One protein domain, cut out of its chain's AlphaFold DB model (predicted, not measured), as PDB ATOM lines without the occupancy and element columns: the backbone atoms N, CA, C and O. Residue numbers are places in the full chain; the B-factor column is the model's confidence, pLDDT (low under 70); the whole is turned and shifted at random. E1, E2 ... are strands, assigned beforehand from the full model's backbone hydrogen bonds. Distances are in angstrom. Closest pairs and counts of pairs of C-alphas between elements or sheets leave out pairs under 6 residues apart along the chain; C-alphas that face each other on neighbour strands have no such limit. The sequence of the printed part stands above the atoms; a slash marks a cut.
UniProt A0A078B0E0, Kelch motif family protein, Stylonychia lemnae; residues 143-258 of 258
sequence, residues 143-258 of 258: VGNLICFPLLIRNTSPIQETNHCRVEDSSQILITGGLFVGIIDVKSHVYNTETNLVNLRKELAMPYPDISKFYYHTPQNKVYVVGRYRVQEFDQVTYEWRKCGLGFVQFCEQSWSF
ATOM      1  N   VAL A 143     148.106  64.083  15.269       63.88
ATOM      2  CA  VAL A 143     147.092  63.125  14.838       63.88
ATOM      3  C   VAL A 143     145.726  63.546  15.379       63.88
ATOM      4  O   VAL A 143     145.515  63.621  16.590       63.88
ATOM      5  N   GLY A 144     144.780  63.803  14.480       72.69
ATOM      6  CA  GLY A 144     143.362  63.833  14.823       72.69
ATOM      7  C   GLY A 144     142.723  62.460  14.629       72.69
ATOM      8  O   GLY A 144     143.208  61.642  13.849       72.69
ATOM      9  N   ASN A 145     141.589  62.219  15.284       81.88
ATOM     10  CA  ASN A 145     140.862  60.938  15.252       81.88
ATOM     11  C   ASN A 145     141.666  59.757  15.823       81.88
ATOM     12  O   ASN A 145     141.520  58.620  15.376       81.88
ATOM     13  N   LEU A 146     142.529  60.032  16.800       87.25
ATOM     14  CA  LEU A 146     143.134  58.990  17.622       87.25
ATOM     15  C   LEU A 146     142.053  58.238  18.406       87.25
ATOM     16  O   LEU A 146     140.998  58.785  18.739       87.25
ATOM     17  N   ILE A 147     142.359  57.007  18.794       89.81
ATOM     18  CA  ILE A 147     141.681  56.346  19.903       89.81
ATOM     19  C   ILE A 147     142.658  56.171  21.042       89.81
ATOM     20  O   ILE A 147     143.822  55.838  20.830       89.81
ATOM     21  N   CYS A 148     142.160  56.373  22.256       93.31
ATOM     22  CA  CYS A 148     142.901  56.026  23.443       93.31
ATOM     23  C   CYS A 148     142.015  55.336  24.472       93.31
ATOM     24  O   CYS A 148     140.867  55.723  24.655       93.31
ATOM     25  N   PHE A 149     142.543  54.313  25.134       94.31
ATOM     26  CA  PHE A 149     141.836  53.579  26.181       94.31
ATOM     27  C   PHE A 149     142.818  53.039  27.226       94.31
ATOM     28  O   PHE A 149     144.002  52.863  26.911       94.31
ATOM     29  N   PRO A 150     142.368  52.782  28.467       95.19
ATOM     30  CA  PRO A 150     143.224  52.195  29.491       95.19
ATOM     31  C   PRO A 150     143.719  50.814  29.055       95.19
ATOM     32  O   PRO A 150     142.940  50.013  28.541       95.19
ATOM     33  N   LEU A 151     145.006  50.536  29.256       94.69
ATOM     34  CA  LEU A 151     145.647  49.276  28.887       94.69
ATOM     35  C   LEU A 151     145.885  48.432  30.141       94.69
ATOM     36  O   LEU A 151     146.633  48.853  31.021       94.69
ATOM     37  N   LEU A 152     145.291  47.242  30.231       92.88
ATOM     38  CA  LEU A 152     145.563  46.300  31.317       92.88
ATOM     39  C   LEU A 152     147.064  45.996  31.392       92.88
ATOM     40  O   LEU A 152     147.663  45.619  30.392       92.88
ATOM     41  N   ILE A 153     147.677  46.137  32.568       87.50
ATOM     42  CA  ILE A 153     149.095  45.817  32.758       87.50
ATOM     43  C   ILE A 153     149.211  44.341  33.140       87.50
ATOM     44  O   ILE A 153     148.711  43.914  34.181       87.50
ATOM     45  N   ARG A 154     149.908  43.549  32.318       80.94
ATOM     46  CA  ARG A 154     150.330  42.199  32.714       80.94
ATOM     47  C   ARG A 154     151.443  42.305  33.754       80.94
ATOM     48  O   ARG A 154     152.565  42.676  33.415       80.94
ATOM     49  N   ASN A 155     151.158  41.905  34.990       73.94
ATOM     50  CA  ASN A 155     152.219  41.561  35.928       73.94
ATOM     51  C   ASN A 155     152.904  40.297  35.395       73.94
ATOM     52  O   ASN A 155     152.283  39.244  35.286       73.94
ATOM     53  N   THR A 156     154.174  40.410  35.009       66.38
ATOM     54  CA  THR A 156     154.983  39.292  34.490       66.38
ATOM     55  C   THR A 156     155.364  38.280  35.570       66.38
ATOM     56  O   THR A 156     155.976  37.259  35.264       66.38
ATOM     57  N   SER A 157     155.009  38.537  36.830       72.81
ATOM     58  CA  SER A 157     155.206  37.595  37.924       72.81
ATOM     59  C   SER A 157     154.344  36.343  37.704       72.81
ATOM     60  O   SER A 157     153.148  36.478  37.437       72.81
ATOM     61  N   PRO A 158     154.919  35.132  37.808       65.56
ATOM     62  CA  PRO A 158     154.186  33.888  37.619       65.56
ATOM     63  C   PRO A 158     153.072  33.753  38.666       65.56
ATOM     64  O   PRO A 158     153.316  33.432  39.823       65.56
ATOM     65  N   ILE A 159     151.858  34.074  38.216       55.88
ATOM     66  CA  ILE A 159     150.551  33.519  38.571       55.88
ATOM     67  C   ILE A 159     150.398  33.129  40.055       55.88
ATOM     68  O   ILE A 159     150.599  31.983  40.449       55.88
ATOM     69  N   GLN A 160     149.907  34.071  40.860       55.59
ATOM     70  CA  GLN A 160     148.900  33.725  41.864       55.59
ATOM     71  C   GLN A 160     147.533  33.962  41.209       55.59
ATOM     72  O   GLN A 160     147.198  35.099  40.883       55.59
ATOM     73  N   GLU A 161     146.776  32.888  40.963       59.97
ATOM     74  CA  GLU A 161     145.535  32.856  40.160       59.97
ATOM     75  C   GLU A 161     144.359  33.682  40.720       59.97
ATOM     76  O   GLU A 161     143.273  33.666  40.148       59.97
ATOM     77  N   THR A 162     144.524  34.416  41.821       60.91
ATOM     78  CA  THR A 162     143.386  34.971  42.573       60.91
ATOM     79  C   THR A 162     143.220  36.486  42.493       60.91
ATOM     80  O   THR A 162     142.168  36.990  42.882       60.91
ATOM     81  N   ASN A 163     144.188  37.230  41.952       62.19
ATOM     82  CA  ASN A 163     144.056  38.682  41.826       62.19
ATOM     83  C   ASN A 163     143.593  39.056  40.416       62.19
ATOM     84  O   ASN A 163     144.390  39.195  39.489       62.19
ATOM     85  N   HIS A 164     142.279  39.222  40.261       68.44
ATOM     86  CA  HIS A 164     141.675  39.802  39.065       68.44
ATOM     87  C   HIS A 164     142.175  41.245  38.877       68.44
ATOM     88  O   HIS A 164     141.613  42.170  39.461       68.44
ATOM     89  N   CYS A 165     143.226  41.453  38.074       71.00
ATOM     90  CA  CYS A 165     143.629  42.798  37.662       71.00
ATOM     91  C   CYS A 165     142.461  43.468  36.930       71.00
ATOM     92  O   CYS A 165     141.971  42.942  35.924       71.00
ATOM     93  N   ARG A 166     142.024  44.626  37.427       80.94
ATOM     94  CA  ARG A 166     140.999  45.441  36.776       80.94
ATOM     95  C   ARG A 166     141.661  46.499  35.911       80.94
ATOM     96  O   ARG A 166     142.714  47.034  36.237       80.94
ATOM     97  N   VAL A 167     141.006  46.836  34.809       83.75
ATOM     98  CA  VAL A 167     141.441  47.920  33.916       83.75
ATOM     99  C   VAL A 167     141.408  49.281  34.622       83.75
ATOM    100  O   VAL A 167     142.212  50.160  34.316       83.75
ATOM    101  N   GLU A 168     140.546  49.412  35.631       83.00
ATOM    102  CA  GLU A 168     140.459  50.557  36.543       83.00
ATOM    103  C   GLU A 168     141.787  50.852  37.253       83.00
ATOM    104  O   GLU A 168     142.093  52.019  37.485       83.00
ATOM    105  N   ASP A 169     142.608  49.834  37.525       85.06
ATOM    106  CA  ASP A 169     143.879  49.976  38.244       85.06
ATOM    107  C   ASP A 169     145.053  50.347  37.329       85.06
ATOM    108  O   ASP A 169     146.167  50.587  37.802       85.06
ATOM    109  N   SER A 170     144.829  50.402  36.014       89.50
ATOM    110  CA  SER A 170     145.893  50.678  35.059       89.50
ATOM    111  C   SER A 170     146.522  52.061  35.277       89.50
ATOM    112  O   SER A 170     145.855  53.046  35.601       89.50
ATOM    113  N   SER A 171     147.835  52.140  35.062       93.00
ATOM    114  CA  SER A 171     148.594  53.387  34.912       93.00
ATOM    115  C   SER A 171     149.006  53.648  33.461       93.00
ATOM    116  O   SER A 171     149.831  54.520  33.186       93.00
ATOM    117  N   GLN A 172     148.462  52.880  32.515       95.25
ATOM    118  CA  GLN A 172     148.823  52.930  31.105       95.25
ATOM    119  C   GLN A 172     147.606  53.209  30.227       95.25
ATOM    120  O   GLN A 172     146.538  52.628  30.396       95.25
ATOM    121  N   ILE A 173     147.792  54.081  29.243       95.81
ATOM    122  CA  ILE A 173     146.802  54.401  28.219       95.81
ATOM    123  C   ILE A 173     147.410  54.031  26.871       95.81
ATOM    124  O   ILE A 173     148.447  54.576  26.482       95.81
ATOM    125  N   LEU A 174     146.771  53.108  26.157       95.06
ATOM    126  CA  LEU A 174     147.104  52.812  24.768       95.06
ATOM    127  C   LEU A 174     146.502  53.907  23.890       95.06
ATOM    128  O   LEU A 174     145.316  54.186  23.998       95.06
ATOM    129  N   ILE A 175     147.317  54.513  23.032       93.12
ATOM    130  CA  ILE A 175     146.954  55.534  22.048       93.12
ATOM    131  C   ILE A 175     147.265  54.949  20.672       93.12
ATOM    132  O   ILE A 175     148.413  54.600  20.401       93.12
ATOM    133  N   THR A 176     146.274  54.815  19.800       92.00
ATOM    134  CA  THR A 176     146.441  54.129  18.514       92.00
ATOM    135  C   THR A 176     145.550  54.700  17.413       92.00
ATOM    136  O   THR A 176     144.549  55.374  17.678       92.00
ATOM    137  N   GLY A 177     145.923  54.413  16.166       87.94
ATOM    138  CA  GLY A 177     145.208  54.820  14.964       87.94
ATOM    139  C   GLY A 177     145.414  56.290  14.595       87.94
ATOM    140  O   GLY A 177     146.449  56.892  14.878       87.94
ATOM    141  N   GLY A 178     144.377  56.869  13.990       83.12
ATOM    142  CA  GLY A 178     144.287  58.288  13.674       83.12
ATOM    143  C   GLY A 178     144.812  58.681  12.295       83.12
ATOM    144  O   GLY A 178     145.268  57.860  11.501       83.12
ATOM    145  N   LEU A 179     144.651  59.963  11.974       80.69
ATOM    146  CA  LEU A 179     144.974  60.545  10.677       80.69
ATOM    147  C   LEU A 179     146.079  61.595  10.827       80.69
ATOM    148  O   LEU A 179     145.893  62.603  11.510       80.69
ATOM    149  N   PHE A 180     147.200  61.387  10.141       76.31
ATOM    150  CA  PHE A 180     148.303  62.335  10.042       76.31
ATOM    151  C   PHE A 180     148.453  62.805   8.591       76.31
ATOM    152  O   PHE A 180     148.865  62.041   7.724       76.31
ATOM    153  N   VAL A 181     148.104  64.067   8.313       71.69
ATOM    154  CA  VAL A 181     148.279  64.706   6.987       71.69
ATOM    155  C   VAL A 181     147.705  63.852   5.837       71.69
ATOM    156  O   VAL A 181     148.331  63.641   4.804       71.69
ATOM    157  N   GLY A 182     146.504  63.300   6.030       72.19
ATOM    158  CA  GLY A 182     145.836  62.454   5.029       72.19
ATOM    159  C   GLY A 182     146.335  61.004   4.955       72.19
ATOM    160  O   GLY A 182     145.745  60.206   4.231       72.19
ATOM    161  N   ILE A 183     147.347  60.630   5.742       77.75
ATOM    162  CA  ILE A 183     147.805  59.248   5.910       77.75
ATOM    163  C   ILE A 183     147.189  58.686   7.192       77.75
ATOM    164  O   ILE A 183     147.286  59.298   8.256       77.75
ATOM    165  N   ILE A 184     146.542  57.523   7.103       78.81
ATOM    166  CA  ILE A 184     146.050  56.823   8.294       78.81
ATOM    167  C   ILE A 184     147.254  56.169   8.983       78.81
ATOM    168  O   ILE A 184     147.934  55.342   8.372       78.81
ATOM    169  N   ASP A 185     147.528  56.557  10.228       78.00
ATOM    170  CA  ASP A 185     148.613  55.988  11.028       78.00
ATOM    171  C   ASP A 185     148.121  54.724  11.752       78.00
ATOM    172  O   ASP A 185     146.977  54.631  12.196       78.00
ATOM    173  N   VAL A 186     148.996  53.727  11.846       82.25
ATOM    174  CA  VAL A 186     148.764  52.467  12.574       82.25
ATOM    175  C   VAL A 186     149.645  52.349  13.811       82.25
ATOM    176  O   VAL A 186     149.561  51.360  14.536       82.25
ATOM    177  N   LYS A 187     150.519  53.329  14.064       89.62
ATOM    178  CA  LYS A 187     151.393  53.308  15.232       89.62
ATOM    179  C   LYS A 187     150.570  53.335  16.511       89.62
ATOM    180  O   LYS A 187     149.671  54.152  16.690       89.62
ATOM    181  N   SER A 188     150.971  52.472  17.430       91.81
ATOM    182  CA  SER A 188     150.470  52.456  18.793       91.81
ATOM    183  C   SER A 188     151.520  53.006  19.737       91.81
ATOM    184  O   SER A 188     152.695  52.648  19.664       91.81
ATOM    185  N   HIS A 189     151.084  53.862  20.643       92.69
ATOM    186  CA  HIS A 189     151.884  54.422  21.715       92.69
ATOM    187  C   HIS A 189     151.241  54.070  23.049       92.69
ATOM    188  O   HIS A 189     150.027  53.946  23.144       92.69
ATOM    189  N   VAL A 190     152.044  53.935  24.094       93.94
ATOM    190  CA  VAL A 190     151.548  53.779  25.459       93.94
ATOM    191  C   VAL A 190     152.026  54.961  26.276       93.94
ATOM    192  O   VAL A 190     153.233  55.168  26.410       93.94
ATOM    193  N   TYR A 191     151.072  55.725  26.800       93.81
ATOM    194  CA  TYR A 191     151.312  56.761  27.793       93.81
ATOM    195  C   TYR A 191     151.231  56.147  29.191       93.81
ATOM    196  O   TYR A 191     150.248  55.486  29.516       93.81
ATOM    197  N   ASN A 192     152.265  56.349  30.004       93.50
ATOM    198  CA  ASN A 192     152.312  55.907  31.394       93.50
ATOM    199  C   ASN A 192     152.098  57.115  32.322       93.50
ATOM    200  O   ASN A 192     152.899  58.050  32.324       93.50
ATOM    201  N   THR A 193     151.033  57.083  33.124       91.88
ATOM    202  CA  THR A 193     150.601  58.202  33.978       91.88
ATOM    203  C   THR A 193     151.497  58.439  35.190       91.88
ATOM    204  O   THR A 193     151.433  59.501  35.795       91.88
ATOM    205  N   GLU A 194     152.301  57.453  35.589       91.44
ATOM    206  CA  GLU A 194     153.216  57.566  36.735       91.44
ATOM    207  C   GLU A 194     154.535  58.231  36.334       91.44
ATOM    208  O   GLU A 194     155.116  58.994  37.100       91.44
ATOM    209  N   THR A 195     155.001  57.956  35.116       90.19
ATOM    210  CA  THR A 195     156.288  58.448  34.595       90.19
ATOM    211  C   THR A 195     156.139  59.625  33.633       90.19
ATOM    212  O   THR A 195     157.130  60.260  33.289       90.19
ATOM    213  N   ASN A 196     154.917  59.911  33.174       89.38
ATOM    214  CA  ASN A 196     154.605  60.856  32.098       89.38
ATOM    215  C   ASN A 196     155.328  60.571  30.770       89.38
ATOM    216  O   ASN A 196     155.507  61.458  29.935       89.38
ATOM    217  N   LEU A 197     155.734  59.318  30.558       89.31
ATOM    218  CA  LEU A 197     156.432  58.898  29.351       89.31
ATOM    219  C   LEU A 197     155.471  58.307  28.328       89.31
ATOM    220  O   LEU A 197     154.543  57.570  28.664       89.31
ATOM    221  N   VAL A 198     155.759  58.585  27.058       90.06
ATOM    222  CA  VAL A 198     155.096  57.962  25.913       90.06
ATOM    223  C   VAL A 198     156.097  57.088  25.176       90.06
ATOM    224  O   VAL A 198     157.143  57.558  24.725       90.06
ATOM    225  N   ASN A 199     155.753  55.813  25.018       91.62
ATOM    226  CA  ASN A 199     156.592  54.832  24.339       91.62
ATOM    227  C   ASN A 199     155.878  54.265  23.113       91.62
ATOM    228  O   ASN A 199     154.719  53.866  23.205       91.62
ATOM    229  N   LEU A 200     156.572  54.190  21.975       91.38
ATOM    230  CA  LEU A 200     156.081  53.481  20.790       91.38
ATOM    231  C   LEU A 200     156.038  51.970  21.078       91.38
ATOM    232  O   LEU A 200     157.026  51.398  21.534       91.38
ATOM    233  N   ARG A 201     154.911  51.324  20.776       93.94
ATOM    234  CA  ARG A 201     154.654  49.892  20.989       93.94
ATOM    235  C   ARG A 201     154.105  49.281  19.701       93.94
ATOM    236  O   ARG A 201     152.896  49.230  19.483       93.94
ATOM    237  N   LYS A 202     155.008  48.881  18.802       92.94
ATOM    238  CA  LYS A 202     154.661  48.392  17.452       92.94
ATOM    239  C   LYS A 202     153.806  47.126  17.483       92.94
ATOM    240  O   LYS A 202     152.969  46.939  16.613       92.94
ATOM    241  N   GLU A 203     154.004  46.282  18.479       94.56
ATOM    242  CA  GLU A 203     153.249  45.051  18.694       94.56
ATOM    243  C   GLU A 203     151.786  45.300  19.086       94.56
ATOM    244  O   GLU A 203     150.961  44.412  18.926       94.56
ATOM    245  N   LEU A 204     151.454  46.506  19.560       94.88
ATOM    246  CA  LEU A 204     150.084  46.905  19.893       94.88
ATOM    247  C   LEU A 204     149.396  47.650  18.739       94.88
ATOM    248  O   LEU A 204     148.285  48.157  18.915       94.88
ATOM    249  N   ALA A 205     150.064  47.797  17.589       93.19
ATOM    250  CA  ALA A 205     149.552  48.503  16.416       93.19
ATOM    251  C   ALA A 205     148.239  47.890  15.921       93.19
ATOM    252  O   ALA A 205     148.111  46.668  15.825       93.19
ATOM    253  N   MET A 206     147.278  48.743  15.562       91.75
ATOM    254  CA  MET A 206     146.062  48.281  14.899       91.75
ATOM    255  C   MET A 206     146.432  47.653  13.546       91.75
ATOM    256  O   MET A 206     147.052  48.322  12.717       91.75
ATOM    257  N   PRO A 207     146.031  46.400  13.264       90.88
ATOM    258  CA  PRO A 207     146.368  45.733  12.008       90.88
ATOM    259  C   PRO A 207     145.633  46.357  10.819       90.88
ATOM    260  O   PRO A 207     146.065  46.227   9.674       90.88
ATOM    261  N   TYR A 208     144.510  47.030  11.081       88.56
ATOM    262  CA  TYR A 208     143.717  47.697  10.067       88.56
ATOM    263  C   TYR A 208     143.608  49.191  10.384       88.56
ATOM    264  O   TYR A 208     142.844  49.559  11.282       88.56
ATOM    265  N   PRO A 209     144.330  50.049   9.643       85.69
ATOM    266  CA  PRO A 209     144.186  51.489   9.780       85.69
ATOM    267  C   PRO A 209     142.724  51.903   9.572       85.69
ATOM    268  O   PRO A 209     142.088  51.505   8.590       85.69
ATOM    269  N   ASP A 210     142.193  52.698  10.498       85.56
ATOM    270  CA  ASP A 210     140.857  53.279  10.412       85.56
ATOM    271  C   ASP A 210     140.855  54.679  11.048       85.56
ATOM    272  O   ASP A 210     141.680  55.004  11.905       85.56
ATOM    273  N   ILE A 211     139.912  55.512  10.618       81.69
ATOM    274  CA  ILE A 211     139.621  56.797  11.251       81.69
ATOM    275  C   ILE A 211     138.608  56.503  12.343       81.69
ATOM    276  O   ILE A 211     137.390  56.587  12.147       81.69
ATOM    277  N   SER A 212     139.139  56.073  13.477       69.25
ATOM    278  CA  SER A 212     138.321  55.557  14.551       69.25
ATOM    279  C   SER A 212     137.526  56.667  15.247       69.25
ATOM    280  O   SER A 212     137.988  57.806  15.347       69.25
ATOM    281  N   LYS A 213     136.289  56.367  15.663       74.44
ATOM    282  CA  LYS A 213     135.351  57.376  16.193       74.44
ATOM    283  C   LYS A 213     135.071  57.202  17.674       74.44
ATOM    284  O   LYS A 213     134.984  58.191  18.392       74.44
ATOM    285  N   PHE A 214     134.940  55.961  18.116       83.44
ATOM    286  CA  PHE A 214     134.737  55.629  19.517       83.44
ATOM    287  C   PHE A 214     135.256  54.225  19.803       83.44
ATOM    288  O   PHE A 214     135.499  53.427  18.890       83.44
ATOM    289  N   TYR A 215     135.424  53.935  21.086       91.38
ATOM    290  CA  TYR A 215     135.660  52.587  21.566       91.38
ATOM    291  C   TYR A 215     134.673  52.248  22.678       91.38
ATOM    292  O   TYR A 215     134.064  53.129  23.280       91.38
ATOM    293  N   TYR A 216     134.536  50.959  22.946       89.94
ATOM    294  CA  TYR A 216     133.763  50.432  24.055       89.94
ATOM    295  C   TYR A 216     134.583  49.368  24.777       89.94
ATOM    296  O   TYR A 216     135.137  48.474  24.135       89.94
ATOM    297  N   HIS A 217     134.673  49.478  26.100       91.00
ATOM    298  CA  HIS A 217     135.366  48.515  26.944       91.00
ATOM    299  C   HIS A 217     134.356  47.532  27.540       91.00
ATOM    300  O   HIS A 217     133.358  47.954  28.118       91.00
ATOM    301  N   THR A 218     134.603  46.226  27.431       89.81
ATOM    302  CA  THR A 218     133.722  45.207  28.016       89.81
ATOM    303  C   THR A 218     134.216  44.734  29.382       89.81
ATOM    304  O   THR A 218     135.414  44.812  29.670       89.81
ATOM    305  N   PRO A 219     133.338  44.143  30.212       87.19
ATOM    306  CA  PRO A 219     133.757  43.493  31.455       87.19
ATOM    307  C   PRO A 219     134.746  42.329  31.258       87.19
ATOM    308  O   PRO A 219     135.403  41.918  32.206       87.19
ATOM    309  N   GLN A 220     134.873  41.791  30.039       90.75
ATOM    310  CA  GLN A 220     135.784  40.690  29.698       90.75
ATOM    311  C   GLN A 220     137.153  41.179  29.197       90.75
ATOM    312  O   GLN A 220     137.846  40.440  28.500       90.75
ATOM    313  N   ASN A 221     137.545  42.419  29.518       92.12
ATOM    314  CA  ASN A 221     138.818  43.015  29.095       92.12
ATOM    315  C   ASN A 221     138.996  43.028  27.567       92.12
ATOM    316  O   ASN A 221     140.099  42.849  27.046       92.12
ATOM    317  N   LYS A 222     137.894  43.228  26.838       94.94
ATOM    318  CA  LYS A 222     137.908  43.459  25.393       94.94
ATOM    319  C   LYS A 222     137.622  44.920  25.114       94.94
ATOM    320  O   LYS A 222     136.783  45.530  25.771       94.94
ATOM    321  N   VAL A 223     138.282  45.463  24.102       95.12
ATOM    322  CA  VAL A 223     138.002  46.803  23.592       95.12
ATOM    323  C   VAL A 223     137.515  46.696  22.167       95.12
ATOM    324  O   VAL A 223     138.251  46.259  21.289       95.12
ATOM    325  N   TYR A 224     136.289  47.131  21.919       94.56
ATOM    326  CA  TYR A 224     135.767  47.270  20.569       94.56
ATOM    327  C   TYR A 224     136.043  48.678  20.079       94.56
ATOM    328  O   TYR A 224     135.506  49.640  20.614       94.56
ATOM    329  N   VAL A 225     136.871  48.796  19.053       92.44
ATOM    330  CA  VAL A 225     137.107  50.026  18.310       92.44
ATOM    331  C   VAL A 225     136.159  50.062  17.123       92.44
ATOM    332  O   VAL A 225     136.231  49.215  16.228       92.44
ATOM    333  N   VAL A 226     135.285  51.067  17.106       91.00
ATOM    334  CA  VAL A 226     134.372  51.317  15.992       91.00
ATOM    335  C   VAL A 226     134.913  52.485  15.182       91.00
ATOM    336  O   VAL A 226     134.939  53.642  15.622       91.00
ATOM    337  N   GLY A 227     135.391  52.158  13.987       87.38
ATOM    338  CA  GLY A 227     135.865  53.129  13.021       87.38
ATOM    339  C   GLY A 227     134.876  53.414  11.912       87.38
ATOM    340  O   GLY A 227     133.725  52.973  11.925       87.38
ATOM    341  N   ARG A 228     135.341  54.209  10.949       83.69
ATOM    342  CA  ARG A 228     134.549  54.600   9.784       83.69
ATOM    343  C   ARG A 228     134.253  53.403   8.889       83.69
ATOM    344  O   ARG A 228     133.190  53.364   8.282       83.69
ATOM    345  N   TYR A 229     135.193  52.468   8.784       84.50
ATOM    346  CA  TYR A 229     135.110  51.364   7.832       84.50
ATOM    347  C   TYR A 229     134.948  50.000   8.511       84.50
ATOM    348  O   TYR A 229     134.526  49.033   7.871       84.50
ATOM    349  N   ARG A 230     135.343  49.867   9.784       89.38
ATOM    350  CA  ARG A 230     135.523  48.563  10.440       89.38
ATOM    351  C   ARG A 230     135.150  48.611  11.915       89.38
ATOM    352  O   ARG A 230     135.258  49.644  12.570       89.38
ATOM    353  N   VAL A 231     134.802  47.439  12.440       92.38
ATOM    354  CA  VAL A 231     134.817  47.169  13.880       92.38
ATOM    355  C   VAL A 231     135.955  46.199  14.164       92.38
ATOM    356  O   VAL A 231     136.065  45.150  13.515       92.38
ATOM    357  N   GLN A 232     136.814  46.565  15.109       94.56
ATOM    358  CA  GLN A 232     137.964  45.772  15.537       94.56
ATOM    359  C   GLN A 232     137.875  45.526  17.039       94.56
ATOM    360  O   GLN A 232     137.544  46.437  17.788       94.56
ATOM    361  N   GLU A 233     138.174  44.313  17.477       96.00
ATOM    362  CA  GLU A 233     138.333  43.961  18.886       96.00
ATOM    363  C   GLU A 233     139.820  43.937  19.220       96.00
ATOM    364  O   GLU A 233     140.610  43.362  18.474       96.00
ATOM    365  N   PHE A 234     140.187  44.528  20.347       96.62
ATOM    366  CA  PHE A 234     141.476  44.359  20.991       96.62
ATOM    367  C   PHE A 234     141.280  43.582  22.289       96.62
ATOM    368  O   PHE A 234     140.545  44.011  23.183       96.62
ATOM    369  N   ASP A 235     141.922  42.428  22.386       96.06
ATOM    370  CA  ASP A 235     141.955  41.622  23.597       96.06
ATOM    371  C   ASP A 235     143.045  42.160  24.530       96.06
ATOM    372  O   ASP A 235     144.230  42.042  24.228       96.06
ATOM    373  N   GLN A 236     142.673  42.758  25.666       94.56
ATOM    374  CA  GLN A 236     143.669  43.302  26.595       94.56
ATOM    375  C   GLN A 236     144.430  42.220  27.363       94.56
ATOM    376  O   GLN A 236     145.475  42.504  27.946       94.56
ATOM    377  N   VAL A 237     143.929  40.983  27.380       92.06
ATOM    378  CA  VAL A 237     144.652  39.864  27.965       92.06
ATOM    379  C   VAL A 237     145.722  39.428  26.986       92.06
ATOM    380  O   VAL A 237     146.882  39.425  27.375       92.06
ATOM    381  N   THR A 238     145.392  39.077  25.741       94.06
ATOM    382  CA  THR A 238     146.367  38.543  24.765       94.06
ATOM    383  C   THR A 238     147.154  39.612  24.004       94.06
ATOM    384  O   THR A 238     148.177  39.284  23.409       94.06
ATOM    385  N   TYR A 239     146.723  40.874  24.062       95.44
ATOM    386  CA  TYR A 239     147.184  41.985  23.222       95.44
ATOM    387  C   TYR A 239     147.040  41.725  21.719       95.44
ATOM    388  O   TYR A 239     147.827  42.215  20.910       95.44
ATOM    389  N   GLU A 240     146.017  40.965  21.335       95.94
ATOM    390  CA  GLU A 240     145.727  40.667  19.937       95.94
ATOM    391  C   GLU A 240     144.565  41.505  19.416       95.94
ATOM    392  O   GLU A 240     143.543  41.684  20.081       95.94
ATOM    393  N   TRP A 241     144.698  41.952  18.170       96.06
ATOM    394  CA  TRP A 241     143.612  42.566  17.421       96.06
ATOM    395  C   TRP A 241     142.879  41.532  16.567       96.06
ATOM    396  O   TRP A 241     143.497  40.682  15.923       96.06
ATOM    397  N   ARG A 242     141.552  41.643  16.491       95.94
ATOM    398  CA  ARG A 242     140.690  40.810  15.644       95.94
ATOM    399  C   ARG A 242     139.698  41.680  14.885       95.94
ATOM    400  O   ARG A 242     139.154  42.644  15.415       95.94
ATOM    401  N   LYS A 243     139.440  41.342  13.620       93.62
ATOM    402  CA  LYS A 243     138.377  41.987  12.840       93.62
ATOM    403  C   LYS A 243     137.037  41.355  13.212       93.62
ATOM    404  O   LYS A 243     136.866  40.158  13.013       93.62
ATOM    405  N   CYS A 244     136.090  42.161  13.681       91.62
ATOM    406  CA  CYS A 244     134.768  41.675  14.096       91.62
ATOM    407  C   CYS A 244     133.691  41.890  13.030       91.62
ATOM    408  O   CYS A 244     132.700  41.172  13.006       91.62
ATOM    409  N   GLY A 245     133.873  42.863  12.134       86.06
ATOM    410  CA  GLY A 245     132.888  43.152  11.096       86.06
ATOM    411  C   GLY A 245     133.224  44.374  10.250       86.06
ATOM    412  O   GLY A 245     134.286  44.991  10.394       86.06
ATOM    413  N   LEU A 246     132.309  44.711   9.343       77.62
ATOM    414  CA  LEU A 246     132.319  45.990   8.635       77.62
ATOM    415  C   LEU A 246     131.656  47.047   9.521       77.62
ATOM    416  O   LEU A 246     130.578  46.821  10.065       77.62
ATOM    417  N   GLY A 247     132.314  48.192   9.669       62.19
ATOM    418  CA  GLY A 247     131.728  49.354  10.315       62.19
ATOM    419  C   GLY A 247     130.909  50.092   9.271       62.19
ATOM    420  O   GLY A 247     131.479  50.747   8.409       62.19
ATOM    421  N   PHE A 248     129.586  49.981   9.321       56.72
ATOM    422  CA  PHE A 248     128.702  50.881   8.583       56.72
ATOM    423  C   PHE A 248     128.197  51.953   9.535       56.72
ATOM    424  O   PHE A 248     127.008  52.056   9.820       56.72
ATOM    425  N   VAL A 249     129.116  52.775  10.040       55.69
ATOM    426  CA  VAL A 249     128.712  54.038  10.650       55.69
ATOM    427  C   VAL A 249     128.549  55.045   9.513       55.69
ATOM    428  O   VAL A 249     129.396  55.906   9.280       55.69
ATOM    429  N   GLN A 250     127.468  54.894   8.747       45.00
ATOM    430  CA  GLN A 250     127.054  55.889   7.765       45.00
ATOM    431  C   GLN A 250     126.437  57.067   8.523       45.00
ATOM    432  O   GLN A 250     125.223  57.232   8.579       45.00
ATOM    433  N   PHE A 251     127.276  57.903   9.135       47.69
ATOM    434  CA  PHE A 251     126.838  59.266   9.400       47.69
ATOM    435  C   PHE A 251     126.590  59.937   8.048       47.69
ATOM    436  O   PHE A 251     127.338  59.705   7.094       47.69
ATOM    437  N   CYS A 252     125.539  60.753   7.959       39.62
ATOM    438  CA  CYS A 252     125.286  61.661   6.846       39.62
ATOM    439  C   CYS A 252     126.433  62.680   6.696       39.62
ATOM    440  O   CYS A 252     126.255  63.875   6.899       39.62
ATOM    441  N   GLU A 253     127.620  62.239   6.290       43.41
ATOM    442  CA  GLU A 253     128.531  63.064   5.512       43.41
ATOM    443  C   GLU A 253     127.902  63.176   4.117       43.41
ATOM    444  O   GLU A 253     128.300  62.489   3.177       43.41
ATOM    445  N   GLN A 254     126.856  63.999   3.973       39.09
ATOM    446  CA  GLN A 254     126.475  64.464   2.645       39.09
ATOM    447  C   GLN A 254     127.698  65.183   2.061       39.09
ATOM    448  O   GLN A 254     128.069  66.272   2.492       39.09
ATOM    449  N   SER A 255     128.351  64.503   1.118       39.41
ATOM    450  CA  SER A 255     129.350  65.018   0.181       39.41
ATOM    451  C   SER A 255     130.522  65.800   0.786       39.41
ATOM    452  O   SER A 255     130.608  67.019   0.662       39.41
ATOM    453  N   TRP A 256     131.514  65.078   1.301       40.22
ATOM    454  CA  TRP A 256     132.911  65.506   1.183       40.22
ATOM    455  C   TRP A 256     133.598  64.598   0.161       40.22
ATOM    456  O   TRP A 256     134.407  63.747   0.510       40.22
ATOM    457  N   SER A 257     133.236  64.735  -1.116       34.69
ATOM    458  CA  SER A 257     134.034  64.164  -2.206       34.69
ATOM    459  C   SER A 257     135.395  64.864  -2.215       34.69
ATOM    460  O   SER A 257     135.459  66.096  -2.161       34.69
ATOM    461  N   PHE A 258     136.473  64.084  -2.155       36.59
ATOM    462  CA  PHE A 258     137.848  64.577  -2.197       36.59
ATOM    463  C   PHE A 258     138.187  65.182  -3.550       36.59
ATOM    464  O   PHE A 258     137.735  64.628  -4.573       36.59
TER     465      PHE A 258
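Overview. This is residues 143 to 258 of the 258 residues of the protein "Kelch motif family protein" of Stylonychia lemnae (UniProt A0A078B0E0). In a domain with little regular structure, two small sheets, E1-E2-E3-E4 and E5-E6-E7-E8, meet along edge strands E1 and E5 as a loose L, link 201 to 211 crossing inside the angle. Residues 156 to 164 and 252 to 258 stick out at opposite ends. Of 116 printed residues, 43 are in named elements, all strand; each sheet is an antiparallel meander, each strand beside the one before. The whole is compact, radius of gyration of the C-alphas 15.5 A, spans 55 by 28 by 20 A.

Arrangement. E1, residues 147 to 150, and E2, residues 172 to 176, form a hairpin; N 149 and O 174 are 3.0 A apart. The closest C-alphas of E1 and E5, residues 212 to 217, are Ile 147 and Ser 212, 6.4 A.

Along the chain. E3 spans 188 to 192, E4 197 to 200, E6 222 to 227, E7 230 to 235, E8 240 to 246, 18.3 A. C-alpha 147 is at (141.681, 56.346, 19.903), C-alpha 246 at (132.319, 45.990, 8.635).

Size, cuts and confidence. The printed part has no cut. Links E1-E2, E2-E3 and E4-E5 are long. In the model, 22 printed residues have pLDDT under 70, among them residues 158 to 164 and 247 to 258.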